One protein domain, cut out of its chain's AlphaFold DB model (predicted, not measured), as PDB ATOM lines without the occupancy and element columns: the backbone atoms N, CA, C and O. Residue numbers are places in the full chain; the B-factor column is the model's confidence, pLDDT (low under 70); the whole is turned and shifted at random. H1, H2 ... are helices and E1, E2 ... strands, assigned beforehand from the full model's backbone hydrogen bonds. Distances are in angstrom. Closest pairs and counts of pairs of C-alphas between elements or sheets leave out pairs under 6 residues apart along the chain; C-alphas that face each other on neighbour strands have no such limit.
ATOM      1  N   ASP A  76      10.957 -53.669 -28.353       73.94
ATOM      2  CA  ASP A  76      10.818 -55.132 -28.251       73.94
ATOM      3  C   ASP A  76       9.371 -55.595 -28.013       73.94
ATOM      4  O   ASP A  76       9.129 -56.755 -27.680       73.94
ATOM      5  N   LYS A  77       8.389 -54.690 -28.130       77.88
ATOM      6  CA  LYS A  77       6.963 -54.923 -27.833       77.88
ATOM      7  C   LYS A  77       6.668 -55.305 -26.376       77.88
ATOM      8  O   LYS A  77       5.522 -55.651 -26.077       77.88
ATOM      9  N   LYS A  78       7.639 -55.196 -25.463       79.62
ATOM     10  CA  LYS A  78       7.416 -55.387 -24.026       79.62
ATOM     11  C   LYS A  78       6.541 -54.263 -23.501       79.62
ATOM     12  O   LYS A  78       6.773 -53.089 -23.799       79.62
ATOM     13  N   VAL A  79       5.532 -54.650 -22.730       82.56
ATOM     14  CA  VAL A  79       4.633 -53.707 -22.075       82.56
ATOM     15  C   VAL A  79       5.353 -53.106 -20.874       82.56
ATOM     16  O   VAL A  79       5.831 -53.822 -19.999       82.56
ATOM     17  N   LEU A  80       5.438 -51.784 -20.855       83.06
ATOM     18  CA  LEU A  80       6.034 -50.987 -19.801       83.06
ATOM     19  C   LEU A  80       4.960 -50.115 -19.164       83.06
ATOM     20  O   LEU A  80       4.064 -49.597 -19.837       83.06
ATOM     21  N   LYS A  81       5.108 -49.926 -17.860       88.62
ATOM     22  CA  LYS A  81       4.315 -49.024 -17.039       88.62
ATOM     23  C   LYS A  81       5.272 -48.046 -16.379       88.62
ATOM     24  O   LYS A  81       6.358 -48.446 -15.956       88.62
ATOM     25  N   ILE A  82       4.885 -46.782 -16.303       91.94
ATOM     26  CA  ILE A  82       5.653 -45.806 -15.533       91.94
ATOM     27  C   ILE A  82       5.151 -45.874 -14.101       91.94
ATOM     28  O   ILE A  82       3.961 -45.703 -13.861       91.94
ATOM     29  N   ASP A  83       6.064 -46.157 -13.182       94.62
ATOM     30  CA  ASP A  83       5.821 -46.132 -11.745       94.62
ATOM     31  C   ASP A  83       7.017 -45.446 -11.086       94.62
ATOM     32  O   ASP A  83       8.142 -45.953 -11.141       94.62
ATOM     33  N   VAL A  84       6.794 -44.261 -10.519       95.31
ATOM     34  CA  VAL A  84       7.855 -43.477  -9.875       95.31
ATOM     35  C   VAL A  84       8.420 -44.209  -8.657       95.31
ATOM     36  O   VAL A  84       9.603 -44.055  -8.346       95.31
ATOM     37  N   PHE A  85       7.609 -45.060  -8.019       95.38
ATOM     38  CA  PHE A  85       7.987 -45.841  -6.845       95.38
ATOM     39  C   PHE A  85       8.890 -47.032  -7.167       95.38
ATOM     40  O   PHE A  85       9.369 -47.697  -6.254       95.38
ATOM     41  N   ASN A  86       9.215 -47.277  -8.440       94.12
ATOM     42  CA  ASN A  86      10.250 -48.243  -8.823       94.12
ATOM     43  C   ASN A  86      11.682 -47.688  -8.723       94.12
ATOM     44  O   ASN A  86      12.629 -48.461  -8.849       94.12
ATOM     45  N   TYR A  87      11.855 -46.389  -8.472       94.56
ATOM     46  CA  TYR A  87      13.155 -45.703  -8.455       94.56
ATOM     47  C   TYR A  87      13.477 -45.162  -7.057       94.56
ATOM     48  O   TYR A  87      12.588 -45.088  -6.220       94.56
ATOM     49  N   ASN A  88      14.725 -44.782  -6.757       94.44
ATOM     50  CA  ASN A  88      15.057 -44.226  -5.437       94.44
ATOM     51  C   ASN A  88      14.680 -42.749  -5.303       94.44
ATOM     52  O   ASN A  88      14.561 -42.267  -4.182       94.44
ATOM     53  N   THR A  89      14.531 -42.026  -6.419       94.00
ATOM     54  CA  THR A  89      14.149 -40.607  -6.448       94.00
ATOM     55  C   THR A  89      13.320 -40.281  -7.695       94.00
ATOM     56  O   THR A  89      13.347 -41.015  -8.684       94.00
ATOM     57  N   ILE A  90      12.639 -39.128  -7.695       94.19
ATOM     58  CA  ILE A  90      11.950 -38.605  -8.889       94.19
ATOM     59  C   ILE A  90      12.948 -38.360 -10.024       94.19
ATOM     60  O   ILE A  90      12.685 -38.757 -11.152       94.19
ATOM     61  N   ASN A  91      14.110 -37.767  -9.731       92.12
ATOM     62  CA  ASN A  91      15.143 -37.487 -10.737       92.12
ATOM     63  C   ASN A  91      15.600 -38.764 -11.447       92.12
ATOM     64  O   ASN A  91      15.704 -38.796 -12.673       92.12
ATOM     65  N   GLU A  92      15.816 -39.829 -10.675       92.56
ATOM     66  CA  GLU A  92      16.163 -41.143 -11.203       92.56
ATOM     67  C   GLU A  92      15.035 -41.711 -12.074       92.56
ATOM     68  O   GLU A  92      15.307 -42.230 -13.158       92.56
ATOM     69  N   ALA A  93      13.773 -41.567 -11.656       94.25
ATOM     70  CA  ALA A  93      12.625 -41.983 -12.458       94.25
ATOM     71  C   ALA A  93      12.555 -41.224 -13.793       94.25
ATOM     72  O   ALA A  93      12.375 -41.846 -14.843       94.25
ATOM     73  N   VAL A  94      12.736 -39.897 -13.773       93.88
ATOM     74  CA  VAL A  94      12.759 -39.051 -14.978       93.88
ATOM     75  C   VAL A  94      13.858 -39.504 -15.929       93.88
ATOM     76  O   VAL A  94      13.590 -39.782 -17.099       93.88
ATOM     77  N   TYR A  95      15.080 -39.614 -15.420       92.19
ATOM     78  CA  TYR A  95      16.249 -40.002 -16.195       92.19
ATOM     79  C   TYR A  95      16.085 -41.384 -16.847       92.19
ATOM     80  O   TYR A  95      16.213 -41.515 -18.067       92.19
ATOM     81  N   ASN A  96      15.721 -42.403 -16.063       90.75
ATOM     82  CA  ASN A  96      15.520 -43.755 -16.583       90.75
ATOM     83  C   ASN A  96      14.378 -43.806 -17.598       90.75
ATOM     84  O   ASN A  96      14.476 -44.504 -18.607       90.75
ATOM     85  N   ASN A  97      13.303 -43.045 -17.376       91.38
ATOM     86  CA  ASN A  97      12.193 -43.006 -18.315       91.38
ATOM     87  C   ASN A  97      12.585 -42.406 -19.666       91.38
ATOM     88  O   ASN A  97      12.165 -42.939 -20.696       91.38
ATOM     89  N   VAL A  98      13.395 -41.341 -19.673       91.69
ATOM     90  CA  VAL A  98      13.973 -40.810 -20.910       91.69
ATOM     91  C   VAL A  98      14.748 -41.923 -21.603       91.69
ATOM     92  O   VAL A  98      14.376 -42.315 -22.710       91.69
ATOM     93  N   LEU A  99      15.765 -42.488 -20.948       88.88
ATOM     94  CA  LEU A  99      16.669 -43.446 -21.584       88.88
ATOM     95  C   LEU A  99      15.954 -44.696 -22.094       88.88
ATOM     96  O   LEU A  99      16.035 -44.998 -23.283       88.88
ATOM     97  N   VAL A 100      15.176 -45.385 -21.261       87.50
ATOM     98  CA  VAL A 100      14.507 -46.641 -21.650       87.50
ATOM     99  C   VAL A 100      13.552 -46.447 -22.839       87.50
ATOM    100  O   VAL A 100      13.343 -47.370 -23.624       87.50
ATOM    101  N   ASN A 101      13.006 -45.239 -23.020       89.06
ATOM    102  CA  ASN A 101      12.121 -44.902 -24.140       89.06
ATOM    103  C   ASN A 101      12.833 -44.166 -25.294       89.06
ATOM    104  O   ASN A 101      12.179 -43.646 -26.204       89.06
ATOM    105  N   SER A 102      14.163 -44.124 -25.281       89.75
ATOM    106  CA  SER A 102      15.000 -43.540 -26.332       89.75
ATOM    107  C   SER A 102      15.465 -44.579 -27.355       89.75
ATOM    108  O   SER A 102      15.341 -45.789 -27.162       89.75
ATOM    109  N   ASP A 103      16.035 -44.115 -28.465       90.38
ATOM    110  CA  ASP A 103      16.733 -44.970 -29.420       90.38
ATOM    111  C   ASP A 103      18.118 -45.384 -28.892       90.38
ATOM    112  O   ASP A 103      19.130 -44.793 -29.254       90.38
ATOM    113  N   GLN A 104      18.146 -46.411 -28.037       87.88
ATOM    114  CA  GLN A 104      19.375 -46.905 -27.403       87.88
ATOM    115  C   GLN A 104      20.447 -47.323 -28.417       87.88
ATOM    116  O   GLN A 104      21.610 -46.991 -28.237       87.88
ATOM    117  N   THR A 105      20.067 -47.971 -29.524       90.38
ATOM    118  CA  THR A 105      21.010 -48.347 -30.590       90.38
ATOM    119  C   THR A 105      21.733 -47.130 -31.154       90.38
ATOM    120  O   THR A 105      22.943 -47.171 -31.340       90.38
ATOM    121  N   LYS A 106      21.007 -46.032 -31.397       91.00
ATOM    122  CA  LYS A 106      21.627 -44.790 -31.866       91.00
ATOM    123  C   LYS A 106      22.458 -44.124 -30.785       91.00
ATOM    124  O   LYS A 106      23.539 -43.667 -31.107       91.00
ATOM    125  N   ILE A 107      21.978 -44.086 -29.540       89.44
ATOM    126  CA  ILE A 107      22.724 -43.504 -28.413       89.44
ATOM    127  C   ILE A 107      24.073 -44.208 -28.241       89.44
ATOM    128  O   ILE A 107      25.089 -43.536 -28.164       89.44
ATOM    129  N   HIS A 108      24.098 -45.542 -28.251       89.12
ATOM    130  CA  HIS A 108      25.332 -46.323 -28.114       89.12
ATOM    131  C   HIS A 108      26.262 -46.250 -29.330       89.12
ATOM    132  O   HIS A 108      27.425 -46.616 -29.217       89.12
ATOM    133  N   ALA A 109      25.762 -45.811 -30.487       91.00
ATOM    134  CA  ALA A 109      26.581 -45.592 -31.675       91.00
ATOM    135  C   ALA A 109      27.227 -44.195 -31.711       91.00
ATOM    136  O   ALA A 109      28.070 -43.949 -32.571       91.00
ATOM    137  N   ILE A 110      26.826 -43.276 -30.819       90.62
ATOM    138  CA  ILE A 110      27.452 -41.955 -30.707       90.62
ATOM    139  C   ILE A 110      28.860 -42.146 -30.123       90.62
ATOM    140  O   ILE A 110      28.983 -42.803 -29.088       90.62
ATOM    141  N   PRO A 111      29.915 -41.600 -30.757       90.12
ATOM    142  CA  PRO A 111      31.271 -41.669 -30.225       90.12
ATOM    143  C   PRO A 111      31.386 -41.039 -28.834       90.12
ATOM    144  O   PRO A 111      30.727 -40.041 -28.544       90.12
ATOM    145  N   ASP A 112      32.276 -41.583 -28.005       87.62
ATOM    146  CA  ASP A 112      32.583 -40.992 -26.704       87.62
ATOM    147  C   ASP A 112      33.180 -39.587 -26.865       87.62
ATOM    148  O   ASP A 112      34.138 -39.380 -27.624       87.62
ATOM    149  N   ILE A 113      32.638 -38.641 -26.095       86.44
ATOM    150  CA  ILE A 113      33.112 -37.254 -26.032       86.44
ATOM    151  C   ILE A 113      34.530 -37.255 -25.465       86.44
ATOM    152  O   ILE A 113      34.752 -37.727 -24.349       86.44
ATOM    153  N   LYS A 150       6.313 -25.334 -20.880       88.38
ATOM    154  CA  LYS A 150       7.166 -26.488 -21.214       88.38
ATOM    155  C   LYS A 150       8.318 -26.114 -22.162       88.38
ATOM    156  O   LYS A 150       8.645 -26.894 -23.057       88.38
ATOM    157  N   PHE A 151       8.936 -24.944 -21.971       89.44
ATOM    158  CA  PHE A 151       9.976 -24.401 -22.854       89.44
ATOM    159  C   PHE A 151      11.037 -25.432 -23.282       89.44
ATOM    160  O   PHE A 151      11.123 -25.761 -24.465       89.44
ATOM    161  N   TYR A 152      11.787 -26.014 -22.336       88.75
ATOM    162  CA  TYR A 152      12.865 -26.963 -22.658       88.75
ATOM    163  C   TYR A 152      12.370 -28.223 -23.371       88.75
ATOM    164  O   TYR A 152      13.012 -28.687 -24.307       88.75
ATOM    165  N   TYR A 153      11.196 -28.738 -23.007       92.25
ATOM    166  CA  TYR A 153      10.588 -29.873 -23.700       92.25
ATOM    167  C   TYR A 153      10.289 -29.565 -25.168       92.25
ATOM    168  O   TYR A 153      10.587 -30.370 -26.049       92.25
ATOM    169  N   GLN A 154       9.737 -28.383 -25.445       92.25
ATOM    170  CA  GLN A 154       9.480 -27.945 -26.817       92.25
ATOM    171  C   GLN A 154      10.780 -27.652 -27.574       92.25
ATOM    172  O   GLN A 154      10.852 -27.895 -28.779       92.25
ATOM    173  N   MET A 155      11.820 -27.178 -26.885       90.31
ATOM    174  CA  MET A 155      13.148 -26.974 -27.469       90.31
ATOM    175  C   MET A 155      13.830 -28.285 -27.833       90.31
ATOM    176  O   MET A 155      14.299 -28.426 -28.963       90.31
ATOM    177  N   MET A 156      13.783 -29.293 -26.965       91.31
ATOM    178  CA  MET A 156      14.301 -30.625 -27.278       91.31
ATOM    179  C   MET A 156      13.625 -31.244 -28.513       91.31
ATOM    180  O   MET A 156      14.223 -32.082 -29.172       91.31
ATOM    181  N   LYS A 157      12.408 -30.832 -28.896       91.44
ATOM    182  CA  LYS A 157      11.782 -31.307 -30.143       91.44
ATOM    183  C   LYS A 157      12.390 -30.706 -31.421       91.44
ATOM    184  O   LYS A 157      12.100 -31.209 -32.506       91.44
ATOM    185  N   LYS A 158      13.184 -29.637 -31.307       90.81
ATOM    186  CA  LYS A 158      13.732 -28.856 -32.433       90.81
ATOM    187  C   LYS A 158      15.262 -28.835 -32.483       90.81
ATOM    188  O   LYS A 158      15.828 -28.516 -33.521       90.81
ATOM    189  N   ILE A 159      15.926 -29.143 -31.371       90.62
ATOM    190  CA  ILE A 159      17.388 -29.123 -31.271       90.62
ATOM    191  C   ILE A 159      18.000 -30.306 -32.029       90.62
ATOM    192  O   ILE A 159      17.488 -31.430 -31.994       90.62
ATOM    193  N   ARG A 160      19.137 -30.039 -32.676       92.50
ATOM    194  CA  ARG A 160      20.049 -31.038 -33.235       92.50
ATOM    195  C   ARG A 160      21.296 -31.144 -32.362       92.50
ATOM    196  O   ARG A 160      21.758 -30.128 -31.851       92.50
ATOM    197  N   LYS A 253      12.237 -40.092 -29.718       93.38
ATOM    198  CA  LYS A 253      10.890 -40.236 -30.301       93.38
ATOM    199  C   LYS A 253       9.935 -41.053 -29.426       93.38
ATOM    200  O   LYS A 253       8.759 -40.708 -29.325       93.38
ATOM    201  N   GLY A 254      10.412 -42.158 -28.850       91.38
ATOM    202  CA  GLY A 254       9.604 -43.016 -27.981       91.38
ATOM    203  C   GLY A 254       9.172 -42.264 -26.727       91.38
ATOM    204  O   GLY A 254       7.977 -42.159 -26.463       91.38
ATOM    205  N   TRP A 255      10.125 -41.645 -26.035       93.69
ATOM    206  CA  TRP A 255       9.872 -40.820 -24.859       93.69
ATOM    207  C   TRP A 255       8.892 -39.670 -25.137       93.69
ATOM    208  O   TRP A 255       7.917 -39.513 -24.406       93.69
ATOM    209  N   PHE A 256       9.060 -38.929 -26.239       95.25
ATOM    210  CA  PHE A 256       8.123 -37.862 -26.611       95.25
ATOM    211  C   PHE A 256       6.686 -38.368 -26.780       95.25
ATOM    212  O   PHE A 256       5.757 -37.722 -26.309       95.25
ATOM    213  N   LYS A 257       6.484 -39.542 -27.397       93.50
ATOM    214  CA  LYS A 257       5.144 -40.140 -27.535       93.50
ATOM    215  C   LYS A 257       4.516 -40.469 -26.183       93.50
ATOM    216  O   LYS A 257       3.324 -40.240 -25.996       93.50
ATOM    217  N   VAL A 258       5.311 -41.016 -25.265       93.56
ATOM    218  CA  VAL A 258       4.879 -41.339 -23.901       93.56
ATOM    219  C   VAL A 258       4.464 -40.055 -23.176       93.56
ATOM    220  O   VAL A 258       3.343 -39.970 -22.677       93.56
ATOM    221  N   MET A 259       5.319 -39.028 -23.181       95.12
ATOM    222  CA  MET A 259       5.045 -37.753 -22.508       95.12
ATOM    223  C   MET A 259       3.863 -36.998 -23.119       95.12
ATOM    224  O   MET A 259       3.021 -36.499 -22.379       95.12
ATOM    225  N   ASP A 260       3.752 -36.943 -24.450       94.75
ATOM    226  CA  ASP A 260       2.622 -36.295 -25.128       94.75
ATOM    227  C   ASP A 260       1.287 -36.989 -24.788       94.75
ATOM    228  O   ASP A 260       0.270 -36.310 -24.627       94.75
ATOM    229  N   LEU A 261       1.274 -38.321 -24.618       94.44
ATOM    230  CA  LEU A 261       0.088 -39.046 -24.154       94.44
ATOM    231  C   LEU A 261      -0.257 -38.690 -22.705       94.44
ATOM    232  O   LEU A 261      -1.408 -38.348 -22.431       94.44
ATOM    233  N   LEU A 262       0.718 -38.752 -21.794       95.62
ATOM    234  CA  LEU A 262       0.495 -38.450 -20.377       95.62
ATOM    235  C   LEU A 262       0.021 -37.009 -20.181       95.62
ATOM    236  O   LEU A 262      -0.972 -36.786 -19.498       95.62
ATOM    237  N   LEU A 263       0.651 -36.043 -20.852       94.88
ATOM    238  CA  LEU A 263       0.243 -34.635 -20.830       94.88
ATOM    239  C   LEU A 263      -1.185 -34.416 -21.346       94.88
ATOM    240  O   LEU A 263      -1.829 -33.449 -20.948       94.88
ATOM    241  N   LYS A 264      -1.663 -35.272 -22.256       95.12
ATOM    242  CA  LYS A 264      -3.021 -35.204 -22.810       95.12
ATOM    243  C   LYS A 264      -4.060 -35.890 -21.917       95.12
ATOM    244  O   LYS A 264      -5.233 -35.532 -21.994       95.12
ATOM    245  N   LYS A 265      -3.669 -36.924 -21.171       95.88
ATOM    246  CA  LYS A 265      -4.601 -37.842 -20.499       95.88
ATOM    247  C   LYS A 265      -4.621 -37.732 -18.976       95.88
ATOM    248  O   LYS A 265      -5.659 -38.017 -18.394       95.88
ATOM    249  N   CYS A 266      -3.512 -37.352 -18.350       96.50
ATOM    250  CA  CYS A 266      -3.457 -37.114 -16.909       96.50
ATOM    251  C   CYS A 266      -4.071 -35.754 -16.563       96.50
ATOM    252  O   CYS A 266      -4.238 -34.891 -17.432       96.50
ATOM    253  N   SER A 267      -4.381 -35.549 -15.283       94.56
ATOM    254  CA  SER A 267      -4.922 -34.273 -14.824       94.56
ATOM    255  C   SER A 267      -3.931 -33.129 -15.082       94.56
ATOM    256  O   SER A 267      -2.713 -33.279 -14.964       94.56
ATOM    257  N   SER A 268      -4.437 -31.937 -15.410       90.69
ATOM    258  CA  SER A 268      -3.593 -30.746 -15.607       90.69
ATOM    259  C   SER A 268      -2.847 -30.333 -14.327       90.69
ATOM    260  O   SER A 268      -1.838 -29.624 -14.398       90.69
ATOM    261  N   GLY A 269      -3.327 -30.789 -13.166       90.75
ATOM    262  CA  GLY A 269      -2.699 -30.641 -11.856       90.75
ATOM    263  C   GLY A 269      -1.553 -31.620 -11.588       90.75
ATOM    264  O   GLY A 269      -0.756 -31.336 -10.698       90.75
ATOM    265  N   ASN A 270      -1.414 -32.696 -12.374       95.75
ATOM    266  CA  ASN A 270      -0.419 -33.747 -12.159       95.75
ATOM    267  C   ASN A 270       1.011 -33.196 -12.282       95.75
ATOM    268  O   ASN A 270       1.564 -33.024 -13.376       95.75
ATOM    269  N   TRP A 271       1.607 -32.872 -11.136       94.75
ATOM    270  CA  TRP A 271       2.944 -32.295 -11.076       94.75
ATOM    271  C   TRP A 271       4.013 -33.312 -11.460       94.75
ATOM    272  O   TRP A 271       5.014 -32.932 -12.059       94.75
ATOM    273  N   LEU A 272       3.787 -34.602 -11.205       95.06
ATOM    274  CA  LEU A 272       4.739 -35.644 -11.564       95.06
ATOM    275  C   LEU A 272       4.961 -35.691 -13.087       95.06
ATOM    276  O   LEU A 272       6.109 -35.648 -13.528       95.06
ATOM    277  N   VAL A 273       3.897 -35.646 -13.903       95.69
ATOM    278  CA  VAL A 273       4.019 -35.526 -15.375       95.69
ATOM    279  C   VAL A 273       4.768 -34.250 -15.772       95.69
ATOM    280  O   VAL A 273       5.627 -34.285 -16.656       95.69
ATOM    281  N   LYS A 274       4.482 -33.118 -15.115       93.56
ATOM    282  CA  LYS A 274       5.200 -31.858 -15.374       93.56
ATOM    283  C   LYS A 274       6.690 -31.989 -15.059       93.56
ATOM    284  O   LYS A 274       7.496 -31.508 -15.849       93.56
ATOM    285  N   SER A 275       7.045 -32.684 -13.982       92.50
ATOM    286  CA  SER A 275       8.423 -32.956 -13.568       92.50
ATOM    287  C   SER A 275       9.170 -33.855 -14.545       92.50
ATOM    288  O   SER A 275      10.303 -33.538 -14.905       92.50
ATOM    289  N   PHE A 276       8.535 -34.915 -15.058       94.38
ATOM    290  CA  PHE A 276       9.118 -35.732 -16.131       94.38
ATOM    291  C   PHE A 276       9.524 -34.888 -17.339       94.38
ATOM    292  O   PHE A 276      10.566 -35.119 -17.945       94.38
ATOM    293  N   VAL A 277       8.718 -33.884 -17.671       94.50
ATOM    294  CA  VAL A 277       8.922 -33.021 -18.833       94.50
ATOM    295  C   VAL A 277       9.937 -31.907 -18.556       94.50
ATOM    296  O   VAL A 277      10.815 -31.664 -19.383       94.50
ATOM    297  N   SER A 278       9.836 -31.222 -17.414       90.88
ATOM    298  CA  SER A 278      10.685 -30.071 -17.080       90.88
ATOM    299  C   SER A 278      12.108 -30.475 -16.704       90.88
ATOM    300  O   SER A 278      13.055 -29.761 -17.030       90.88
ATOM    301  N   GLN A 279      12.277 -31.632 -16.063       91.44
ATOM    302  CA  GLN A 279      13.568 -32.069 -15.538       91.44
ATOM    303  C   GLN A 279      14.341 -32.978 -16.500       91.44
ATOM    304  O   GLN A 279      15.511 -33.265 -16.245       91.44
ATOM    305  N   ALA A 280      13.729 -33.430 -17.602       93.06
ATOM    306  CA  ALA A 280      14.369 -34.335 -18.559       93.06
ATOM    307  C   ALA A 280      15.696 -33.777 -19.082       93.06
ATOM    308  O   ALA A 280      16.725 -34.432 -18.953       93.06
ATOM    309  N   TRP A 281      15.691 -32.541 -19.596       90.06
ATOM    310  CA  TRP A 281      16.901 -31.899 -20.116       90.06
ATOM    311  C   TRP A 281      18.012 -31.826 -19.064       90.06
ATOM    312  O   TRP A 281      19.132 -32.266 -19.306       90.06
ATOM    313  N   GLY A 282      17.680 -31.344 -17.862       87.56
ATOM    314  CA  GLY A 282      18.644 -31.214 -16.770       87.56
ATOM    315  C   GLY A 282      19.245 -32.551 -16.331       87.56
ATOM    316  O   GLY A 282      20.435 -32.605 -16.028       87.56
ATOM    317  N   ASN A 283      18.456 -33.627 -16.325       87.25
ATOM    318  CA  ASN A 283      18.946 -34.965 -15.994       87.25
ATOM    319  C   ASN A 283      19.805 -35.566 -17.117       87.25
ATOM    320  O   ASN A 283      20.845 -36.148 -16.820       87.25
ATOM    321  N   ILE A 284      19.442 -35.371 -18.390       85.19
ATOM    322  CA  ILE A 284      20.268 -35.798 -19.535       85.19
ATOM    323  C   ILE A 284      21.622 -35.087 -19.500       85.19
ATOM    324  O   ILE A 284      22.653 -35.736 -19.617       85.19
ATOM    325  N   CYS A 285      21.649 -33.773 -19.268       80.75
ATOM    326  CA  CYS A 285      22.902 -33.019 -19.224       80.75
ATOM    327  C   CYS A 285      23.825 -33.418 -18.065       80.75
ATOM    328  O   CYS A 285      24.997 -33.063 -18.105       80.75
ATOM    329  N   LYS A 286      23.321 -34.081 -17.016       73.44
ATOM    330  CA  LYS A 286      24.130 -34.606 -15.898       73.44
ATOM    331  C   LYS A 286      24.728 -35.982 -16.192       73.44
ATOM    332  O   LYS A 286      25.599 -36.419 -15.446       73.44
ATOM    333  N   TYR A 287      24.270 -36.657 -17.242       67.50
ATOM    334  CA  TYR A 287      24.780 -37.961 -17.633       67.50
ATOM    335  C   TYR A 287      26.201 -37.852 -18.190       67.50
ATOM    336  O   TYR A 287      26.469 -36.960 -18.991       67.50
ATOM    337  N   GLN A 288      27.088 -38.754 -17.752       61.47
ATOM    338  CA  GLN A 288      28.469 -38.877 -18.243       61.47
ATOM    339  C   GLN A 288      29.236 -37.543 -18.311       61.47
ATOM    340  O   GLN A 288      29.985 -37.282 -19.248       61.47
ATOM    341  N   LYS A 289      29.057 -36.676 -17.308       66.62
ATOM    342  CA  LYS A 289      29.911 -35.496 -17.182       66.62
ATOM    343  C   LYS A 289      31.312 -35.910 -16.751       66.62
ATOM    344  O   LYS A 289      31.460 -36.669 -15.796       66.62
ATOM    345  N   TYR A 290      32.314 -35.327 -17.396       67.00
ATOM    346  CA  TYR A 290      33.655 -35.270 -16.832       67.00
ATOM    347  C   TYR A 290      33.613 -34.458 -15.533       67.00
ATOM    348  O   TYR A 290      33.057 -33.356 -15.494       67.00
ATOM    349  N   PHE A 291      34.174 -35.025 -14.468       65.75
ATOM    350  CA  PHE A 291      34.485 -34.290 -13.248       65.75
ATOM    351  C   PHE A 291      35.878 -33.699 -13.437       65.75
ATOM    352  O   PHE A 291      36.856 -34.437 -13.454       65.75
ATOM    353  N   ILE A 292      35.935 -32.387 -13.653       64.00
ATOM    354  CA  ILE A 292      37.188 -31.634 -13.711       64.00
ATOM    355  C   ILE A 292      37.506 -31.219 -12.276       64.00
ATOM    356  O   ILE A 292      36.644 -30.629 -11.619       64.00
ATOM    357  N   SER A 293      38.680 -31.594 -11.771       56.12
ATOM    358  CA  SER A 293      39.163 -31.102 -10.480       56.12
ATOM    359  C   SER A 293      39.601 -29.639 -10.616       56.12
ATOM    360  O   SER A 293      39.918 -29.199 -11.719       56.12
ATOM    361  N   ASP A 294      39.618 -28.861  -9.532       54.69
ATOM    362  CA  ASP A 294      39.992 -27.437  -9.614       54.69
ATOM    363  C   ASP A 294      41.412 -27.222 -10.191       54.69
ATOM    364  O   ASP A 294      41.670 -26.188 -10.807       54.69
ATOM    365  N   ASP A 295      42.289 -28.228 -10.089       50.75
ATOM    366  CA  ASP A 295      43.652 -28.222 -10.638       50.75
ATOM    367  C   ASP A 295      43.692 -28.390 -12.173       50.75
ATOM    368  O   ASP A 295      44.623 -27.923 -12.830       50.75
ATOM    369  N   ASP A 296      42.661 -28.997 -12.767       49.00
ATOM    370  CA  ASP A 296      42.555 -29.256 -14.213       49.00
ATOM    371  C   ASP A 296      41.919 -28.079 -14.988       49.00
ATOM    372  O   ASP A 296      41.824 -28.110 -16.217       49.00
ATOM    373  N   CYS A 297      41.481 -27.020 -14.292       43.59
ATOM    374  CA  CYS A 297      40.889 -25.812 -14.891       43.59
ATOM    375  C   CYS A 297      41.908 -24.898 -15.604       43.59
ATOM    376  O   CYS A 297      41.527 -23.848 -16.125       43.59
ATOM    377  N   ALA A 298      43.192 -25.264 -15.618       36.34
ATOM    378  CA  ALA A 298      44.289 -24.464 -16.163       36.34
ATOM    379  C   ALA A 298      44.637 -24.790 -17.635       36.34
ATOM    380  O   ALA A 298      45.816 -24.812 -17.993       36.34
ATOM    381  N   ILE A 299      43.629 -25.027 -18.487       42.75
ATOM    382  CA  ILE A 299      43.787 -25.152 -19.953       42.75
ATOM    383  C   ILE A 299      42.935 -24.098 -20.662       42.75
ATOM    384  O   ILE A 299      41.713 -24.033 -20.396       42.75
TER     385      ILE A 299
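AT A GLANCE: This is residues 76 to 113, 150 to 160 and 253 to 299 of the 299 residues of an uncharacterized protein of Flavobacterium sp. (UniProt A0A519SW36). This is a small, loose cluster of short helices with a tail sticking out: H5 and H6 follow each other through the middle, H1 crosses H6 on one side, H3 packs on H6 on the other, and H4 folds back on H5 as a helical hairpin. H2 and the strand E1 lie at the margin, and residues 291 to 299, with H7, stick out at one end and add to the length. The 96 printed residues, in three pieces, hold one named strand and seven named helices in the order E1 H1 H2 H3 H4 H5 H6 H7, and the class is mostly helix. The whole is loose, with a radius of gyration of the C-alphas of 15.6 A, and elongated, spanning 51 by 31 by 30 A.

IN THESE COORDINATES: E1, residues 79 to 81, begins with C-alpha 79 at (4.633, -53.707, -22.075). H1, residues 90 to 100, is 15.3 A long and begins with C-alpha 90 at (11.950, -38.605, -8.889). H2 is residues 104 to 109 and H3 residues 151 to 156. H4, residues 253 to 265, is the longest helix, 18.5 A. H5, residues 271 to 278, measures 10.0 A, and H6, residues 280 to 286, 10.1 A. H7, residues 294 to 297, ends with C-alpha 297 at (40.889, -25.812, -14.891).

HOW THE PARTS SIT: H1 and H6 touch about perpendicular, at 88 degrees, with the closest C-alphas, those of Tyr 95 and Asn 283, 5.7 A apart. H3 touches H6, closest at the C-alphas of Tyr 152 and Trp 281, 6.9 A. H3 and H5 only just touch, with 3 pairs of C-alphas within 8 A, the closest those of Tyr 153 and Val 277 at 6.0 A. H4 and H5 form a hairpin, opposite ways at a shallow tilt of 34 degrees, only just short of steep; H4 touches H5 with residues 259 to 263 alone, closest at the C-alphas of Leu 263 and Val 273, 6.7 A. H1 and H4 touch only at their ends, and only just, with 3 pairs within 8 A; the C-alphas of Val 98 and Trp 255 are closest, 5.7 A. H2 and H7 touch no helix, and E1 pairs with no named strand. Every O i to N i+4 pair is within hydrogen-bond range in H1 to H6; H7 is too short for one, and its single O i to N i+3 pair is not within range.

THE WHOLE: The C-alphas of Lys 265 and Ala 298 are farthest apart, 50.9 A. Residues 114 to 149 are not printed, a gap of 28.5 A between C-alphas 113 and 150; residues 161 to 252 are not printed either, 13.3 A between C-alphas 160 and 253. Of the links that are printed whole, none is long. The mean pLDDT of the printed part is 86.2, and residues 287 to 299 are under 70.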